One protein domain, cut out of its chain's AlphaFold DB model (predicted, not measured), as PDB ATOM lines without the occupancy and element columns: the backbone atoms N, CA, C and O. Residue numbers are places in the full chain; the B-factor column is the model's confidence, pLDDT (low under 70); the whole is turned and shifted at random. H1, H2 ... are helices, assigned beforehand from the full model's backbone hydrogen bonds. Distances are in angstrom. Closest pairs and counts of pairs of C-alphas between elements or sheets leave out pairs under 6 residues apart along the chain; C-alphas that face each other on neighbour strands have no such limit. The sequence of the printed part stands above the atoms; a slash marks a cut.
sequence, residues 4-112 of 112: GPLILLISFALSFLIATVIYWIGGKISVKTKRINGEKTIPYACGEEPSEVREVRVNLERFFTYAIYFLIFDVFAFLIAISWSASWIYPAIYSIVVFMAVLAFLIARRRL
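Overview. This is residues 4 to 112 of the 112 residues of a protein of Candidatus Bathyarchaeota archaeon (UniProt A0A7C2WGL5). One long helix, H1, stands free on one side of an open, flat frame; a long loop swings round from its end to a hairpin of two helices, H2 and H3, side by side. H1 packs on neither of them, and the middle of the frame is empty. The printed part has 109 residues with three named helices, H1, H2 and H3 in that order along the chain, and no named strand; the class is all helix. The whole is extended, with a radius of gyration of the C-alphas of 24.5 A, and spans 68 by 49 by 17 A.

Along the chain. Find C-alpha 4 at (18.159, 32.586, 2.721); from there H1, residues 4 to 29, runs 37.4 A to C-alpha 29 at (-16.255, 23.916, -9.151). H2, residues 61 to 83, measures 33.3 A. H3, residues 89 to 111, measures 33.2 A and ends at C-alpha 111, at (25.570, 42.511, -44.632).

Arrangement. Look first at H1: it is apart from H2 and from H3. H2 and H3 form a helical hairpin and touch; their closest C-alphas, those of Ile 80 and Pro 91, are 5.4 A apart. Their lines stand at a shallow tilt of 10 degrees, and they run opposite ways. In H1, H2 and H3 every O i to N i+4 pair is within hydrogen-bond range.

Size, cuts and confidence. The two C-alphas farthest apart, those of Ile 36 and Ser 87, are 69.4 A apart. The link from H1 to H2, residues 30 to 60, is long; that from H2 to H3 is tight. Residues 4 to 32 and 52 to 64 stand free. The printed part has no cut. In the B-factor column, find pLDDT under 70 at residues 33 to 37, 53 to 54 and 112.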
ATOM      1  N   GLY A   4      18.476  32.016   4.039       81.31
ATOM      2  CA  GLY A   4      18.159  32.586   2.721       81.31
ATOM      3  C   GLY A   4      17.654  31.570   1.684       81.31
ATOM      4  O   GLY A   4      16.554  31.758   1.160       81.31
ATOM      5  N   PRO A   5      18.385  30.471   1.403       88.69
ATOM      6  CA  PRO A   5      17.935  29.482   0.422       88.69
ATOM      7  C   PRO A   5      16.658  28.755   0.865       88.69
ATOM      8  O   PRO A   5      15.800  28.464   0.035       88.69
ATOM      9  N   LEU A   6      16.488  28.519   2.172       93.00
ATOM     10  CA  LEU A   6      15.274  27.907   2.715       93.00
ATOM     11  C   LEU A   6      14.051  28.810   2.527       93.00
ATOM     12  O   LEU A   6      13.003  28.321   2.120       93.00
ATOM     13  N   ILE A   7      14.183  30.121   2.753       94.62
ATOM     14  CA  ILE A   7      13.091  31.080   2.533       94.62
ATOM     15  C   ILE A   7      12.676  31.094   1.057       94.62
ATOM     16  O   ILE A   7      11.485  31.005   0.779       94.62
ATOM     17  N   LEU A   8      13.626  31.128   0.112       94.31
ATOM     18  CA  LEU A   8      13.313  31.104  -1.327       94.31
ATOM     19  C   LEU A   8      12.589  29.818  -1.745       94.31
ATOM     20  O   LEU A   8      11.606  29.878  -2.485       94.31
ATOM     21  N   LEU A   9      13.042  28.665  -1.245       95.94
ATOM     22  CA  LEU A   9      12.390  27.380  -1.502       95.94
ATOM     23  C   LEU A   9      10.974  27.338  -0.921       95.94
ATOM     24  O   LEU A   9      10.052  26.900  -1.608       95.94
ATOM     25  N   ILE A  10      10.786  27.824   0.309       96.88
ATOM     26  CA  ILE A  10       9.468  27.905   0.948       96.88
ATOM     27  C   ILE A  10       8.550  28.840   0.156       96.88
ATOM     28  O   ILE A  10       7.408  28.474  -0.107       96.88
ATOM     29  N   SER A  11       9.033  30.010  -0.269       96.44
ATOM     30  CA  SER A  11       8.252  30.947  -1.083       96.44
ATOM     31  C   SER A  11       7.831  30.328  -2.414       96.44
ATOM     32  O   SER A  11       6.651  30.376  -2.751       96.44
ATOM     33  N   PHE A  12       8.755  29.692  -3.140       96.94
ATOM     34  CA  PHE A  12       8.440  29.009  -4.397       96.94
ATOM     35  C   PHE A  12       7.424  27.878  -4.192       96.94
ATOM     36  O   PHE A  12       6.418  27.815  -4.901       96.94
ATOM     37  N   ALA A  13       7.654  27.017  -3.195       97.75
ATOM     38  CA  ALA A  13       6.766  25.906  -2.880       97.75
ATOM     39  C   ALA A  13       5.365  26.397  -2.495       97.75
ATOM     40  O   ALA A  13       4.373  25.843  -2.964       97.75
ATOM     41  N   LEU A  14       5.277  27.463  -1.698       98.12
ATOM     42  CA  LEU A  14       4.010  28.062  -1.297       98.12
ATOM     43  C   LEU A  14       3.275  28.677  -2.494       98.12
ATOM     44  O   LEU A  14       2.089  28.413  -2.668       98.12
ATOM     45  N   SER A  15       3.958  29.442  -3.352       98.19
ATOM     46  CA  SER A  15       3.356  30.010  -4.568       98.19
ATOM     47  C   SER A  15       2.850  28.923  -5.516       98.19
ATOM     48  O   SER A  15       1.734  29.023  -6.029       98.19
ATOM     49  N   PHE A  16       3.633  27.862  -5.715       98.19
ATOM     50  CA  PHE A  16       3.236  26.723  -6.539       98.19
ATOM     51  C   PHE A  16       2.046  25.966  -5.931       98.19
ATOM     52  O   PHE A  16       1.085  25.644  -6.633       98.19
ATOM     53  N   LEU A  17       2.061  25.732  -4.616       98.44
ATOM     54  CA  LEU A  17       0.958  25.097  -3.891       98.44
ATOM     55  C   LEU A  17      -0.326  25.923  -4.002       98.44
ATOM     56  O   LEU A  17      -1.382  25.384  -4.314       98.44
ATOM     57  N   ILE A  18      -0.251  27.238  -3.812       98.50
ATOM     58  CA  ILE A  18      -1.415  28.118  -3.953       98.50
ATOM     59  C   ILE A  18      -1.960  28.060  -5.387       98.50
ATOM     60  O   ILE A  18      -3.160  27.859  -5.573       98.50
ATOM     61  N   ALA A  19      -1.098  28.176  -6.402       98.25
ATOM     62  CA  ALA A  19      -1.514  28.119  -7.803       98.25
ATOM     63  C   ALA A  19      -2.193  26.783  -8.153       98.25
ATOM     64  O   ALA A  19      -3.248  26.762  -8.790       98.25
ATOM     65  N   THR A  20      -1.626  25.666  -7.693       98.12
ATOM     66  CA  THR A  20      -2.195  24.325  -7.905       98.12
ATOM     67  C   THR A  20      -3.513  24.124  -7.166       98.12
ATOM     68  O   THR A  20      -4.445  23.570  -7.750       98.12
ATOM     69  N   VAL A  21      -3.646  24.620  -5.933       98.38
ATOM     70  CA  VAL A  21      -4.909  24.589  -5.180       98.38
ATOM     71  C   VAL A  21      -5.987  25.404  -5.896       98.38
ATOM     72  O   VAL A  21      -7.095  24.901  -6.081       98.38
ATOM     73  N   ILE A  22      -5.669  26.616  -6.364       97.88
ATOM     74  CA  ILE A  22      -6.603  27.449  -7.140       97.88
ATOM     75  C   ILE A  22      -7.039  26.715  -8.411       97.88
ATOM     76  O   ILE A  22      -8.236  26.631  -8.692       97.88
ATOM     77  N   TYR A  23      -6.091  26.143  -9.155       97.19
ATOM     78  CA  TYR A  23      -6.385  25.386 -10.371       97.19
ATOM     79  C   TYR A  23      -7.273  24.164 -10.088       97.19
ATOM     80  O   TYR A  23      -8.251  23.921 -10.797       97.19
ATOM     81  N   TRP A  24      -6.981  23.422  -9.017       97.50
ATOM     82  CA  TRP A  24      -7.739  22.239  -8.617       97.50
ATOM     83  C   TRP A  24      -9.167  22.587  -8.197       97.50
ATOM     84  O   TRP A  24     -10.124  21.966  -8.669       97.50
ATOM     85  N   ILE A  25      -9.325  23.578  -7.317       97.56
ATOM     86  CA  ILE A  25     -10.633  24.043  -6.847       97.56
ATOM     87  C   ILE A  25     -11.433  24.597  -8.030       97.56
ATOM     88  O   ILE A  25     -12.578  24.191  -8.228       97.56
ATOM     89  N   GLY A  26     -10.821  25.443  -8.863       96.12
ATOM     90  CA  GLY A  26     -11.447  25.990 -10.068       96.12
ATOM     91  C   GLY A  26     -11.923  24.895 -11.024       96.12
ATOM     92  O   GLY A  26     -13.068  24.920 -11.471       96.12
ATOM     93  N   GLY A  27     -11.100  23.873 -11.271       93.25
ATOM     94  CA  GLY A  27     -11.473  22.726 -12.102       93.25
ATOM     95  C   GLY A  27     -12.575  21.843 -11.501       93.25
ATOM     96  O   GLY A  27     -13.352  21.239 -12.245       93.25
ATOM     97  N   LYS A  28     -12.671  21.763 -10.167       94.19
ATOM     98  CA  LYS A  28     -13.722  21.013  -9.458       94.19
ATOM     99  C   LYS A  28     -15.062  21.752  -9.431       94.19
ATOM    100  O   LYS A  28     -16.086  21.093  -9.588       94.19
ATOM    101  N   ILE A  29     -15.049  23.071  -9.223       95.44
ATOM    102  CA  ILE A  29     -16.255  23.916  -9.151       95.44
ATOM    103  C   ILE A  29     -16.806  24.225 -10.550       95.44
ATOM    104  O   ILE A  29     -18.011  24.402 -10.712       95.44
ATOM    105  N   SER A  30     -15.941  24.283 -11.568       89.56
ATOM    106  CA  SER A  30     -16.343  24.639 -12.928       89.56
ATOM    107  C   SER A  30     -17.419  23.707 -13.496       89.56
ATOM    108  O   SER A  30     -17.376  22.481 -13.345       89.56
ATOM    109  N   VAL A  31     -18.381  24.307 -14.203       87.62
ATOM    110  CA  VAL A  31     -19.446  23.584 -14.897       87.62
ATOM    111  C   VAL A  31     -18.829  22.744 -16.010       87.62
ATOM    112  O   VAL A  31     -18.385  23.248 -17.045       87.62
ATOM    113  N   LYS A  32     -18.832  21.426 -15.814       80.50
ATOM    114  CA  LYS A  32     -18.349  20.480 -16.817       80.50
ATOM    115  C   LYS A  32     -19.305  20.480 -18.008       80.50
ATOM    116  O   LYS A  32     -20.405  19.940 -17.935       80.50
ATOM    117  N   THR A  33     -18.880  21.067 -19.125       69.38
ATOM    118  CA  THR A  33     -19.615  20.932 -20.387       69.38
ATOM    119  C   THR A  33     -19.517  19.480 -20.857       69.38
ATOM    120  O   THR A  33     -18.423  18.962 -21.085       69.38
ATOM    121  N   LYS A  34     -20.666  18.815 -21.018       68.69
ATOM    122  CA  LYS A  34     -20.756  17.516 -21.692       68.69
ATOM    123  C   LYS A  34     -20.342  17.748 -23.152       68.69
ATOM    124  O   LYS A  34     -20.942  18.588 -23.818       68.69
ATOM    125  N   ARG A  35     -19.280  17.083 -23.627       64.00
ATOM    126  CA  ARG A  35     -18.719  17.255 -24.985       64.00
ATOM    127  C   ARG A  35     -19.630  16.640 -26.057       64.00
ATOM    128  O   ARG A  35     -19.222  15.725 -26.754       64.00
ATOM    129  N   ILE A  36     -20.882  17.084 -26.126       62.09
ATOM    130  CA  ILE A  36     -21.875  16.504 -27.033       62.09
ATOM    131  C   ILE A  36     -21.593  16.958 -28.472       62.09
ATOM    132  O   ILE A  36     -21.589  16.120 -29.359       62.09
ATOM    133  N   ASN A  37     -21.252  18.239 -28.681       68.00
ATOM    134  CA  ASN A  37     -21.113  18.804 -30.033       68.00
ATOM    135  C   ASN A  37     -19.691  19.263 -30.403       68.00
ATOM    136  O   ASN A  37     -19.474  19.706 -31.518       68.00
ATOM    137  N   GLY A  38     -18.710  19.210 -29.492       74.44
ATOM    138  CA  GLY A  38     -17.318  19.614 -29.784       74.44
ATOM    139  C   GLY A  38     -17.081  21.112 -30.057       74.44
ATOM    140  O   GLY A  38     -15.962  21.577 -29.864       74.44
ATOM    141  N   GLU A  39     -18.114  21.892 -30.383       79.38
ATOM    142  CA  GLU A  39     -18.044  23.314 -30.770       79.38
ATOM    143  C   GLU A  39     -17.285  24.198 -29.771       79.38
ATOM    144  O   GLU A  39     -16.416  24.973 -30.151       79.38
ATOM    145  N   LYS A  40     -17.524  24.032 -28.461       80.88
ATOM    146  CA  LYS A  40     -16.821  24.814 -27.421       80.88
ATOM    147  C   LYS A  40     -15.327  24.499 -27.297       80.88
ATOM    148  O   LYS A  40     -14.627  25.182 -26.555       80.88
ATOM    149  N   THR A  41     -14.862  23.416 -27.919       83.88
ATOM    150  CA  THR A  41     -13.448  23.010 -27.909       83.88
ATOM    151  C   THR A  41     -12.719  23.376 -29.197       83.88
ATOM    152  O   THR A  41     -11.509  23.174 -29.270       83.88
ATOM    153  N   ILE A  42     -13.434  23.924 -30.182       86.19
ATOM    154  CA  ILE A  42     -12.844  24.434 -31.415       86.19
ATOM    155  C   ILE A  42     -12.112  25.751 -31.090       86.19
ATOM    156  O   ILE A  42     -12.662  26.590 -30.368       86.19
ATOM    157  N   PRO A  43     -10.865  25.942 -31.564       85.62
ATOM    158  CA  PRO A  43     -10.148  27.202 -31.418       85.62
ATOM    159  C   PRO A  43     -10.944  28.387 -31.963       85.62
ATOM    160  O   PRO A  43     -11.637  28.280 -32.972       85.62
ATOM    161  N   TYR A  44     -10.812  29.539 -31.310       86.19
ATOM    162  CA  TYR A  44     -11.480  30.752 -31.763       86.19
ATOM    163  C   TYR A  44     -10.908  31.218 -33.109       86.19
ATOM    164  O   TYR A  44      -9.743  31.602 -33.189       86.19
ATOM    165  N   ALA A  45     -11.754  31.239 -34.137       87.69
ATOM    166  CA  ALA A  45     -11.482  31.850 -35.435       87.69
ATOM    167  C   ALA A  45     -12.666  32.739 -35.847       87.69
ATOM    168  O   ALA A  45     -13.292  32.535 -36.876       87.69
ATOM    169  N   CYS A  46     -13.036  33.696 -34.986       87.31
ATOM    170  CA  CYS A  46     -14.151  34.623 -35.235       87.31
ATOM    171  C   CYS A  46     -15.517  33.949 -35.498       87.31
ATOM    172  O   CYS A  46     -16.390  34.552 -36.110       87.31
ATOM    173  N   GLY A  47     -15.721  32.726 -34.996       86.69
ATOM    174  CA  GLY A  47     -16.939  31.936 -35.226       86.69
ATOM    175  C   GLY A  47     -16.892  31.053 -36.477       86.69
ATOM    176  O   GLY A  47     -17.831  30.295 -36.701       86.69
ATOM    177  N   GLU A  48     -15.810  31.117 -37.250       86.12
ATOM    178  CA  GLU A  48     -15.536  30.204 -38.358       86.12
ATOM    179  C   GLU A  48     -14.830  28.938 -37.854       86.12
ATOM    180  O   GLU A  48     -14.182  28.936 -36.802       86.12
ATOM    181  N   GLU A  49     -14.945  27.847 -38.612       86.44
ATOM    182  CA  GLU A  49     -14.151  26.649 -38.356       86.44
ATOM    183  C   GLU A  49     -12.689  26.941 -38.729       86.44
ATOM    184  O   GLU A  49     -12.400  27.273 -39.884       86.44
ATOM    185  N   PRO A  50     -11.746  26.866 -37.771       83.94
ATOM    186  CA  PRO A  50     -10.352  27.138 -38.054       83.94
ATOM    187  C   PRO A  50      -9.857  26.130 -39.085       83.94
ATOM    188  O   PRO A  50     -10.053  24.924 -38.943       83.94
ATOM    189  N   SER A  51      -9.185  26.642 -40.112       78.94
ATOM    190  CA  SER A  51      -8.507  25.807 -41.100       78.94
ATOM    191  C   SER A  51      -7.616  24.758 -40.422       78.94
ATOM    192  O   SER A  51      -7.007  25.024 -39.382       78.94
ATOM    193  N   GLU A  52      -7.503  23.570 -41.027       74.88
ATOM    194  CA  GLU A  52      -6.626  22.476 -40.578       74.88
ATOM    195  C   GLU A  52      -5.129  22.806 -40.771       74.88
ATOM    196  O   GLU A  52      -4.335  21.998 -41.263       74.88
ATOM    197  N   VAL A  53      -4.711  24.026 -40.436       69.75
ATOM    198  CA  VAL A  53      -3.330  24.475 -40.572       69.75
ATOM    199  C   VAL A  53      -2.492  23.708 -39.558       69.75
ATOM    200  O   VAL A  53      -2.434  24.036 -38.376       69.75
ATOM    201  N   ARG A  54      -1.822  22.664 -40.053       65.25
ATOM    202  CA  ARG A  54      -0.878  21.842 -39.286       65.25
ATOM    203  C   ARG A  54       0.316  22.641 -38.770       65.25
ATOM    204  O   ARG A  54       0.864  22.284 -37.734       65.25
ATOM    205  N   GLU A  55       0.718  23.700 -39.473       70.50
ATOM    206  CA  GLU A  55       1.882  24.515 -39.124       70.50
ATOM    207  C   GLU A  55       1.688  25.976 -39.551       70.50
ATOM    208  O   GLU A  55       1.660  26.294 -40.740       70.50
ATOM    209  N   VAL A  56       1.597  26.891 -38.583       78.56
ATOM    210  CA  VAL A  56       1.625  28.333 -38.861       78.56
ATOM    211  C   VAL A  56       3.085  28.774 -38.986       78.56
ATOM    212  O   VAL A  56       3.832  28.780 -38.007       78.56
ATOM    213  N   ARG A  57       3.511  29.167 -40.192       83.62
ATOM    214  CA  ARG A  57       4.837  29.764 -40.426       83.62
ATOM    215  C   ARG A  57       4.776  31.261 -40.127       83.62
ATOM    216  O   ARG A  57       4.443  32.067 -40.990       83.62
ATOM    217  N   VAL A  58       5.080  31.631 -38.886       87.62
ATOM    218  CA  VAL A  58       5.188  33.040 -38.479       87.62
ATOM    219  C   VAL A  58       6.569  33.572 -38.860       87.62
ATOM    220  O   VAL A  58       7.579  32.914 -38.610       87.62
ATOM    221  N   ASN A  59       6.636  34.773 -39.444       91.38
ATOM    222  CA  ASN A  59       7.915  35.456 -39.624       91.38
ATOM    223  C   ASN A  59       8.446  35.899 -38.250       91.38
ATOM    224  O   ASN A  59       7.944  36.851 -37.650       91.38
ATOM    225  N   LEU A  60       9.470  35.196 -37.764       92.19
ATOM    226  CA  LEU A  60      10.124  35.459 -36.483       92.19
ATOM    227  C   LEU A  60      11.457  36.199 -36.627       92.19
ATOM    228  O   LEU A  60      12.179  36.318 -35.645       92.19
ATOM    229  N   GLU A  61      11.804  36.729 -37.797       92.69
ATOM    230  CA  GLU A  61      13.110  37.359 -38.049       92.69
ATOM    231  C   GLU A  61      13.424  38.483 -37.042       92.69
ATOM    232  O   GLU A  61      14.496  38.532 -36.427       92.69
ATOM    233  N   ARG A  62      12.447  39.367 -36.803       91.50
ATOM    234  CA  ARG A  62      12.588  40.476 -35.846       91.50
ATOM    235  C   ARG A  62      12.631  39.989 -34.398       91.50
ATOM    236  O   ARG A  62      13.415  40.508 -33.608       91.50
ATOM    237  N   PHE A  63      11.818  38.987 -34.067       94.56
ATOM    238  CA  PHE A  63      11.795  38.390 -32.732       94.56
ATOM    239  C   PHE A  63      13.116  37.682 -32.417       94.56
ATOM    240  O   PHE A  63      13.684  37.873 -31.348       94.56
ATOM    241  N   PHE A  64      13.651  36.935 -33.377       93.25
ATOM    242  CA  PHE A  64      14.930  36.250 -33.260       93.25
ATOM    243  C   PHE A  64      16.085  37.239 -33.075       93.25
ATOM    244  O   PHE A  64      16.923  37.060 -32.194       93.25
ATOM    245  N   THR A  65      16.084  38.338 -33.838       93.19
ATOM    246  CA  THR A  65      17.059  39.424 -33.664       93.19
ATOM    247  C   THR A  65      17.012  39.995 -32.245       93.19
ATOM    248  O   THR A  65      18.051  40.177 -31.614       93.19
ATOM    249  N   TYR A  66      15.809  40.259 -31.726       94.88
ATOM    250  CA  TYR A  66      15.627  40.713 -30.348       94.88
ATOM    251  C   TYR A  66      16.136  39.681 -29.330       94.88
ATOM    252  O   TYR A  66      16.866  40.050 -28.414       94.88
ATOM    253  N   ALA A  67      15.815  38.399 -29.515       96.31
ATOM    254  CA  ALA A  67      16.220  37.322 -28.614       96.31
ATOM    255  C   ALA A  67      17.748  37.178 -28.511       96.31
ATOM    256  O   ALA A  67      18.267  36.962 -27.417       96.31
ATOM    257  N   ILE A  68      18.481  37.359 -29.617       95.19
ATOM    258  CA  ILE A  68      19.952  37.354 -29.599       95.19
ATOM    259  C   ILE A  68      20.494  38.524 -28.776       95.19
ATOM    260  O   ILE A  68      21.360  38.317 -27.927       95.19
ATOM    261  N   TYR A  69      19.991  39.746 -28.984       95.50
ATOM    262  CA  TYR A  69      20.422  40.887 -28.168       95.50
ATOM    263  C   TYR A  69      20.089  40.684 -26.693       95.50
ATOM    264  O   TYR A  69      20.940  40.940 -25.845       95.50
ATOM    265  N   PHE A  70      18.885  40.194 -26.393       97.00
ATOM    266  CA  PHE A  70      18.482  39.862 -25.031       97.00
ATOM    267  C   PHE A  70      19.468  38.879 -24.388       97.00
ATOM    268  O   PHE A  70      19.972  39.165 -23.310       97.00
ATOM    269  N   LEU A  71      19.824  37.792 -25.080       96.50
ATOM    270  CA  LEU A  71      20.790  36.810 -24.586       96.50
ATOM    271  C   LEU A  71      22.174  37.426 -24.323       96.50
ATOM    272  O   LEU A  71      22.784  37.151 -23.291       96.50
ATOM    273  N   ILE A  72      22.668  38.275 -25.232       96.00
ATOM    274  CA  ILE A  72      23.952  38.973 -25.056       96.00
ATOM    275  C   ILE A  72      23.926  39.831 -23.782       96.00
ATOM    276  O   ILE A  72      24.869  39.786 -22.988       96.00
ATOM    277  N   PHE A  73      22.852  40.595 -23.568       97.06
ATOM    278  CA  PHE A  73      22.723  41.459 -22.394       97.06
ATOM    279  C   PHE A  73      22.423  40.692 -21.098       97.06
ATOM    280  O   PHE A  73      22.857  41.133 -20.037       97.06
ATOM    281  N   ASP A  74      21.748  39.547 -21.166       97.12
ATOM    282  CA  ASP A  74      21.493  38.678 -20.012       97.12
ATOM    283  C   ASP A  74      22.802  38.077 -19.474       97.12
ATOM    284  O   ASP A  74      23.134  38.214 -18.293       97.12
ATOM    285  N   VAL A  75      23.640  37.541 -20.372       96.06
ATOM    286  CA  VAL A  75      24.994  37.078 -20.020       96.06
ATOM    287  C   VAL A  75      25.849  38.236 -19.499       96.06
ATOM    288  O   VAL A  75      26.580  38.074 -18.519       96.06
ATOM    289  N   PHE A  76      25.751  39.421 -20.109       96.56
ATOM    290  CA  PHE A  76      26.468  40.607 -19.640       96.56
ATOM    291  C   PHE A  76      26.087  41.000 -18.209       96.56
ATOM    292  O   PHE A  76      26.976  41.250 -17.394       96.56
ATOM    293  N   ALA A  77      24.790  41.021 -17.887       96.12
ATOM    294  CA  ALA A  77      24.305  41.357 -16.553       96.12
ATOM    295  C   ALA A  77      24.887  40.410 -15.494       96.12
ATOM    296  O   ALA A  77      25.371  40.862 -14.454       96.12
ATOM    297  N   PHE A  78      24.927  39.109 -15.794       94.81
ATOM    298  CA  PHE A  78      25.544  38.106 -14.928       94.81
ATOM    299  C   PHE A  78      27.057  38.328 -14.743       94.81
ATOM    300  O   PHE A  78      27.555  38.311 -13.614       94.81
ATOM    301  N   LEU A  79      27.792  38.594 -15.830       94.38
ATOM    302  CA  LEU A  79      29.237  38.859 -15.777       94.38
ATOM    303  C   LEU A  79      29.567  40.107 -14.952       94.38
ATOM    304  O   LEU A  79      30.504  40.085 -14.148       94.38
ATOM    305  N   ILE A  80      28.799  41.187 -15.112       95.25
ATOM    306  CA  ILE A  80      28.960  42.404 -14.306       95.25
ATOM    307  C   ILE A  80      28.669  42.120 -12.834       95.25
ATOM    308  O   ILE A  80      29.480  42.492 -11.989       95.25
ATOM    309  N   ALA A  81      27.580  41.414 -12.523       94.31
ATOM    310  CA  ALA A  81      27.210  41.103 -11.143       94.31
ATOM    311  C   ALA A  81      28.314  40.335 -10.394       94.31
ATOM    312  O   ALA A  81      28.633  40.669  -9.254       94.31
ATOM    313  N   ILE A  82      28.940  39.344 -11.038       93.25
ATOM    314  CA  ILE A  82      30.022  38.559 -10.420       93.25
ATOM    315  C   ILE A  82      31.318  39.367 -10.324       93.25
ATOM    316  O   ILE A  82      31.989  39.366  -9.286       93.25
ATOM    317  N   SER A  83      31.680  40.063 -11.400       93.75
ATOM    318  CA  SER A  83      32.951  40.789 -11.484       93.75
ATOM    319  C   SER A  83      32.999  42.062 -10.641       93.75
ATOM    320  O   SER A  83      34.093  42.545 -10.355       93.75
ATOM    321  N   TRP A  84      31.849  42.562 -10.185       89.75
ATOM    322  CA  TRP A  84      31.755  43.744  -9.326       89.75
ATOM    323  C   TRP A  84      32.523  43.606  -8.006       89.75
ATOM    324  O   TRP A  84      33.035  44.587  -7.478       89.75
ATOM    325  N   SER A  85      32.614  42.385  -7.474       89.06
ATOM    326  CA  SER A  85      33.345  42.094  -6.233       89.06
ATOM    327  C   SER A  85      34.872  42.079  -6.400       89.06
ATOM    328  O   SER A  85      35.600  42.063  -5.408       89.06
ATOM    329  N   ALA A  86      35.362  42.078  -7.642       90.31
ATOM    330  CA  ALA A  86      36.778  42.054  -7.978       90.31
ATOM    331  C   ALA A  86      37.303  43.467  -8.317       90.31
ATOM    332  O   ALA A  86      36.676  44.482  -8.031       90.31
ATOM    333  N   SER A  87      38.489  43.552  -8.929       93.75
ATOM    334  CA  SER A  87      39.026  44.822  -9.439       93.75
ATOM    335  C   SER A  87      38.173  45.374 -10.585       93.75
ATOM    336  O   SER A  87      37.713  44.611 -11.433       93.75
ATOM    337  N   TRP A  88      38.060  46.704 -10.673       92.56
ATOM    338  CA  TRP A  88      37.307  47.434 -11.707       92.56
ATOM    339  C   TRP A  88      37.710  47.084 -13.153       92.56
ATOM    340  O   TRP A  88      36.935  47.285 -14.087       92.56
ATOM    341  N   ILE A  89      38.910  46.527 -13.340       95.94
ATOM    342  CA  ILE A  89      39.429  46.085 -14.638       95.94
ATOM    343  C   ILE A  89      38.569  44.953 -15.223       95.94
ATOM    344  O   ILE A  89      38.314  44.939 -16.424       95.94
ATOM    345  N   TYR A  90      38.080  44.026 -14.395       94.38
ATOM    346  CA  TYR A  90      37.277  42.894 -14.867       94.38
ATOM    347  C   TYR A  90      35.925  43.312 -15.475       94.38
ATOM    348  O   TYR A  90      35.687  42.962 -16.635       94.38
ATOM    349  N   PRO A  91      35.056  44.088 -14.791       94.94
ATOM    350  CA  PRO A  91      33.812  44.558 -15.398       94.94
ATOM    351  C   PRO A  91      34.059  45.445 -16.628       94.94
ATOM    352  O   PRO A  91      33.272  45.403 -17.576       94.94
ATOM    353  N   ALA A  92      35.168  46.196 -16.672       95.81
ATOM    354  CA  ALA A  92      35.547  46.965 -17.856       95.81
ATOM    355  C   ALA A  92      35.866  46.055 -19.060       95.81
ATOM    356  O   ALA A  92      35.313  46.260 -20.142       95.81
ATOM    357  N   ILE A  93      36.690  45.016 -18.874       96.19
ATOM    358  CA  ILE A  93      37.015  44.048 -19.936       96.19
ATOM    359  C   ILE A  93      35.746  43.349 -20.440       96.19
ATOM    360  O   ILE A  93      35.534  43.279 -21.652       96.19
ATOM    361  N   TYR A  94      34.871  42.883 -19.544       95.38
ATOM    362  CA  TYR A  94      33.618  42.235 -19.952       95.38
ATOM    363  C   TYR A  94      32.693  43.180 -20.725       95.38
ATOM    364  O   TYR A  94      32.094  42.766 -21.718       95.38
ATOM    365  N   SER A  95      32.638  44.458 -20.343       95.88
ATOM    366  CA  SER A  95      31.882  45.480 -21.080       95.88
ATOM    367  C   SER A  95      32.406  45.668 -22.505       95.88
ATOM    368  O   SER A  95      31.613  45.747 -23.442       95.88
ATOM    369  N   ILE A  96      33.730  45.678 -22.698       97.06
ATOM    370  CA  ILE A  96      34.349  45.772 -24.030       97.06
ATOM    371  C   ILE A  96      34.018  44.526 -24.860       97.06
ATOM    372  O   ILE A  96      33.602  44.657 -26.011       97.06
ATOM    373  N   VAL A  97      34.146  43.322 -24.292       96.00
ATOM    374  CA  VAL A  97      33.827  42.068 -25.002       96.00
ATOM    375  C   VAL A  97      32.370  42.054 -25.470       96.00
ATOM    376  O   VAL A  97      32.097  41.743 -26.631       96.00
ATOM    377  N   VAL A  98      31.434  42.446 -24.605       96.50
ATOM    378  CA  VAL A  98      30.005  42.512 -24.949       96.50
ATOM    379  C   VAL A  98      29.729  43.590 -25.993       96.50
ATOM    380  O   VAL A  98      28.996  43.338 -26.949       96.50
ATOM    381  N   PHE A  99      30.359  44.760 -25.880       97.12
ATOM    382  CA  PHE A  99      30.259  45.806 -26.897       97.12
ATOM    383  C   PHE A  99      30.739  45.313 -28.271       97.12
ATOM    384  O   PHE A  99      30.054  45.515 -29.276       97.12
ATOM    385  N   MET A 100      31.859  44.587 -28.316       96.56
ATOM    386  CA  MET A 100      32.366  43.966 -29.543       96.56
ATOM    387  C   MET A 100      31.395  42.924 -30.109       96.56
ATOM    388  O   MET A 100      31.183  42.900 -31.320       96.56
ATOM    389  N   ALA A 101      30.760  42.107 -29.264       94.88
ATOM    390  CA  ALA A 101      29.748  41.142 -29.697       94.88
ATOM    391  C   ALA A 101      28.517  41.832 -30.315       94.88
ATOM    392  O   ALA A 101      28.053  41.437 -31.387       94.88
ATOM    393  N   VAL A 102      28.029  42.910 -29.689       96.31
ATOM    394  CA  VAL A 102      26.918  43.724 -30.210       96.31
ATOM    395  C   VAL A 102      27.281  44.343 -31.559       96.31
ATOM    396  O   VAL A 102      26.490  44.255 -32.503       96.31
ATOM    397  N   LEU A 103      28.474  44.932 -31.683       96.38
ATOM    398  CA  LEU A 103      28.954  45.501 -32.944       96.38
ATOM    399  C   LEU A 103      29.099  44.437 -34.034       96.38
ATOM    400  O   LEU A 103      28.645  44.657 -35.156       96.38
ATOM    401  N   ALA A 104      29.689  43.284 -33.716       94.12
ATOM    402  CA  ALA A 104      29.846  42.184 -34.660       94.12
ATOM    403  C   ALA A 104      28.486  41.713 -35.193       94.12
ATOM    404  O   ALA A 104      28.316  41.576 -36.405       94.12
ATOM    405  N   PHE A 105      27.497  41.547 -34.310       93.88
ATOM    406  CA  PHE A 105      26.152  41.142 -34.711       93.88
ATOM    407  C   PHE A 105      25.425  42.231 -35.520       93.88
ATOM    408  O   PHE A 105      24.800  41.927 -36.536       93.88
ATOM    409  N   LEU A 106      25.570  43.511 -35.151       93.88
ATOM    410  CA  LEU A 106      25.047  44.635 -35.940       93.88
ATOM    411  C   LEU A 106      25.644  44.682 -37.353       93.88
ATOM    412  O   LEU A 106      24.919  44.909 -38.322       93.88
ATOM    413  N   ILE A 107      26.958  44.481 -37.481       94.12
ATOM    414  CA  ILE A 107      27.654  44.488 -38.773       94.12
ATOM    415  C   ILE A 107      27.239  43.276 -39.609       94.12
ATOM    416  O   ILE A 107      26.940  43.443 -40.790       94.12
ATOM    417  N   ALA A 108      27.183  42.082 -39.011       90.44
ATOM    418  CA  ALA A 108      26.731  40.868 -39.686       90.44
ATOM    419  C   ALA A 108      25.309  41.039 -40.232       90.44
ATOM    420  O   ALA A 108      25.061  40.744 -41.397       90.44
ATOM    421  N   ARG A 109      24.406  41.621 -39.434       88.81
ATOM    422  CA  ARG A 109      23.032  41.901 -39.857       88.81
ATOM    423  C   ARG A 109      22.942  42.915 -40.997       88.81
ATOM    424  O   ARG A 109      22.069  42.782 -41.832       88.81
ATOM    425  N   ARG A 110      23.807  43.932 -41.044       86.00
ATOM    426  CA  ARG A 110      23.817  44.909 -42.154       86.00
ATOM    427  C   ARG A 110      24.311  44.319 -43.480       86.00
ATOM    428  O   ARG A 110      24.138  44.965 -44.507       86.00
ATOM    429  N   ARG A 111      25.005  43.177 -43.447       79.94
ATOM    430  CA  ARG A 111      25.570  42.511 -44.632       79.94
ATOM    431  C   ARG A 111      24.672  41.406 -45.198       79.94
ATOM    432  O   ARG A 111      24.963  40.942 -46.297       79.94
ATOM    433  N   LEU A 112      23.662  40.976 -44.444       67.31
ATOM    434  CA  LEU A 112      22.629  40.019 -44.849       67.31
ATOM    435  C   LEU A 112      21.397  40.775 -45.349       67.31
ATOM    436  O   LEU A 112      20.784  40.280 -46.316       67.31
TER     437      LEU A 112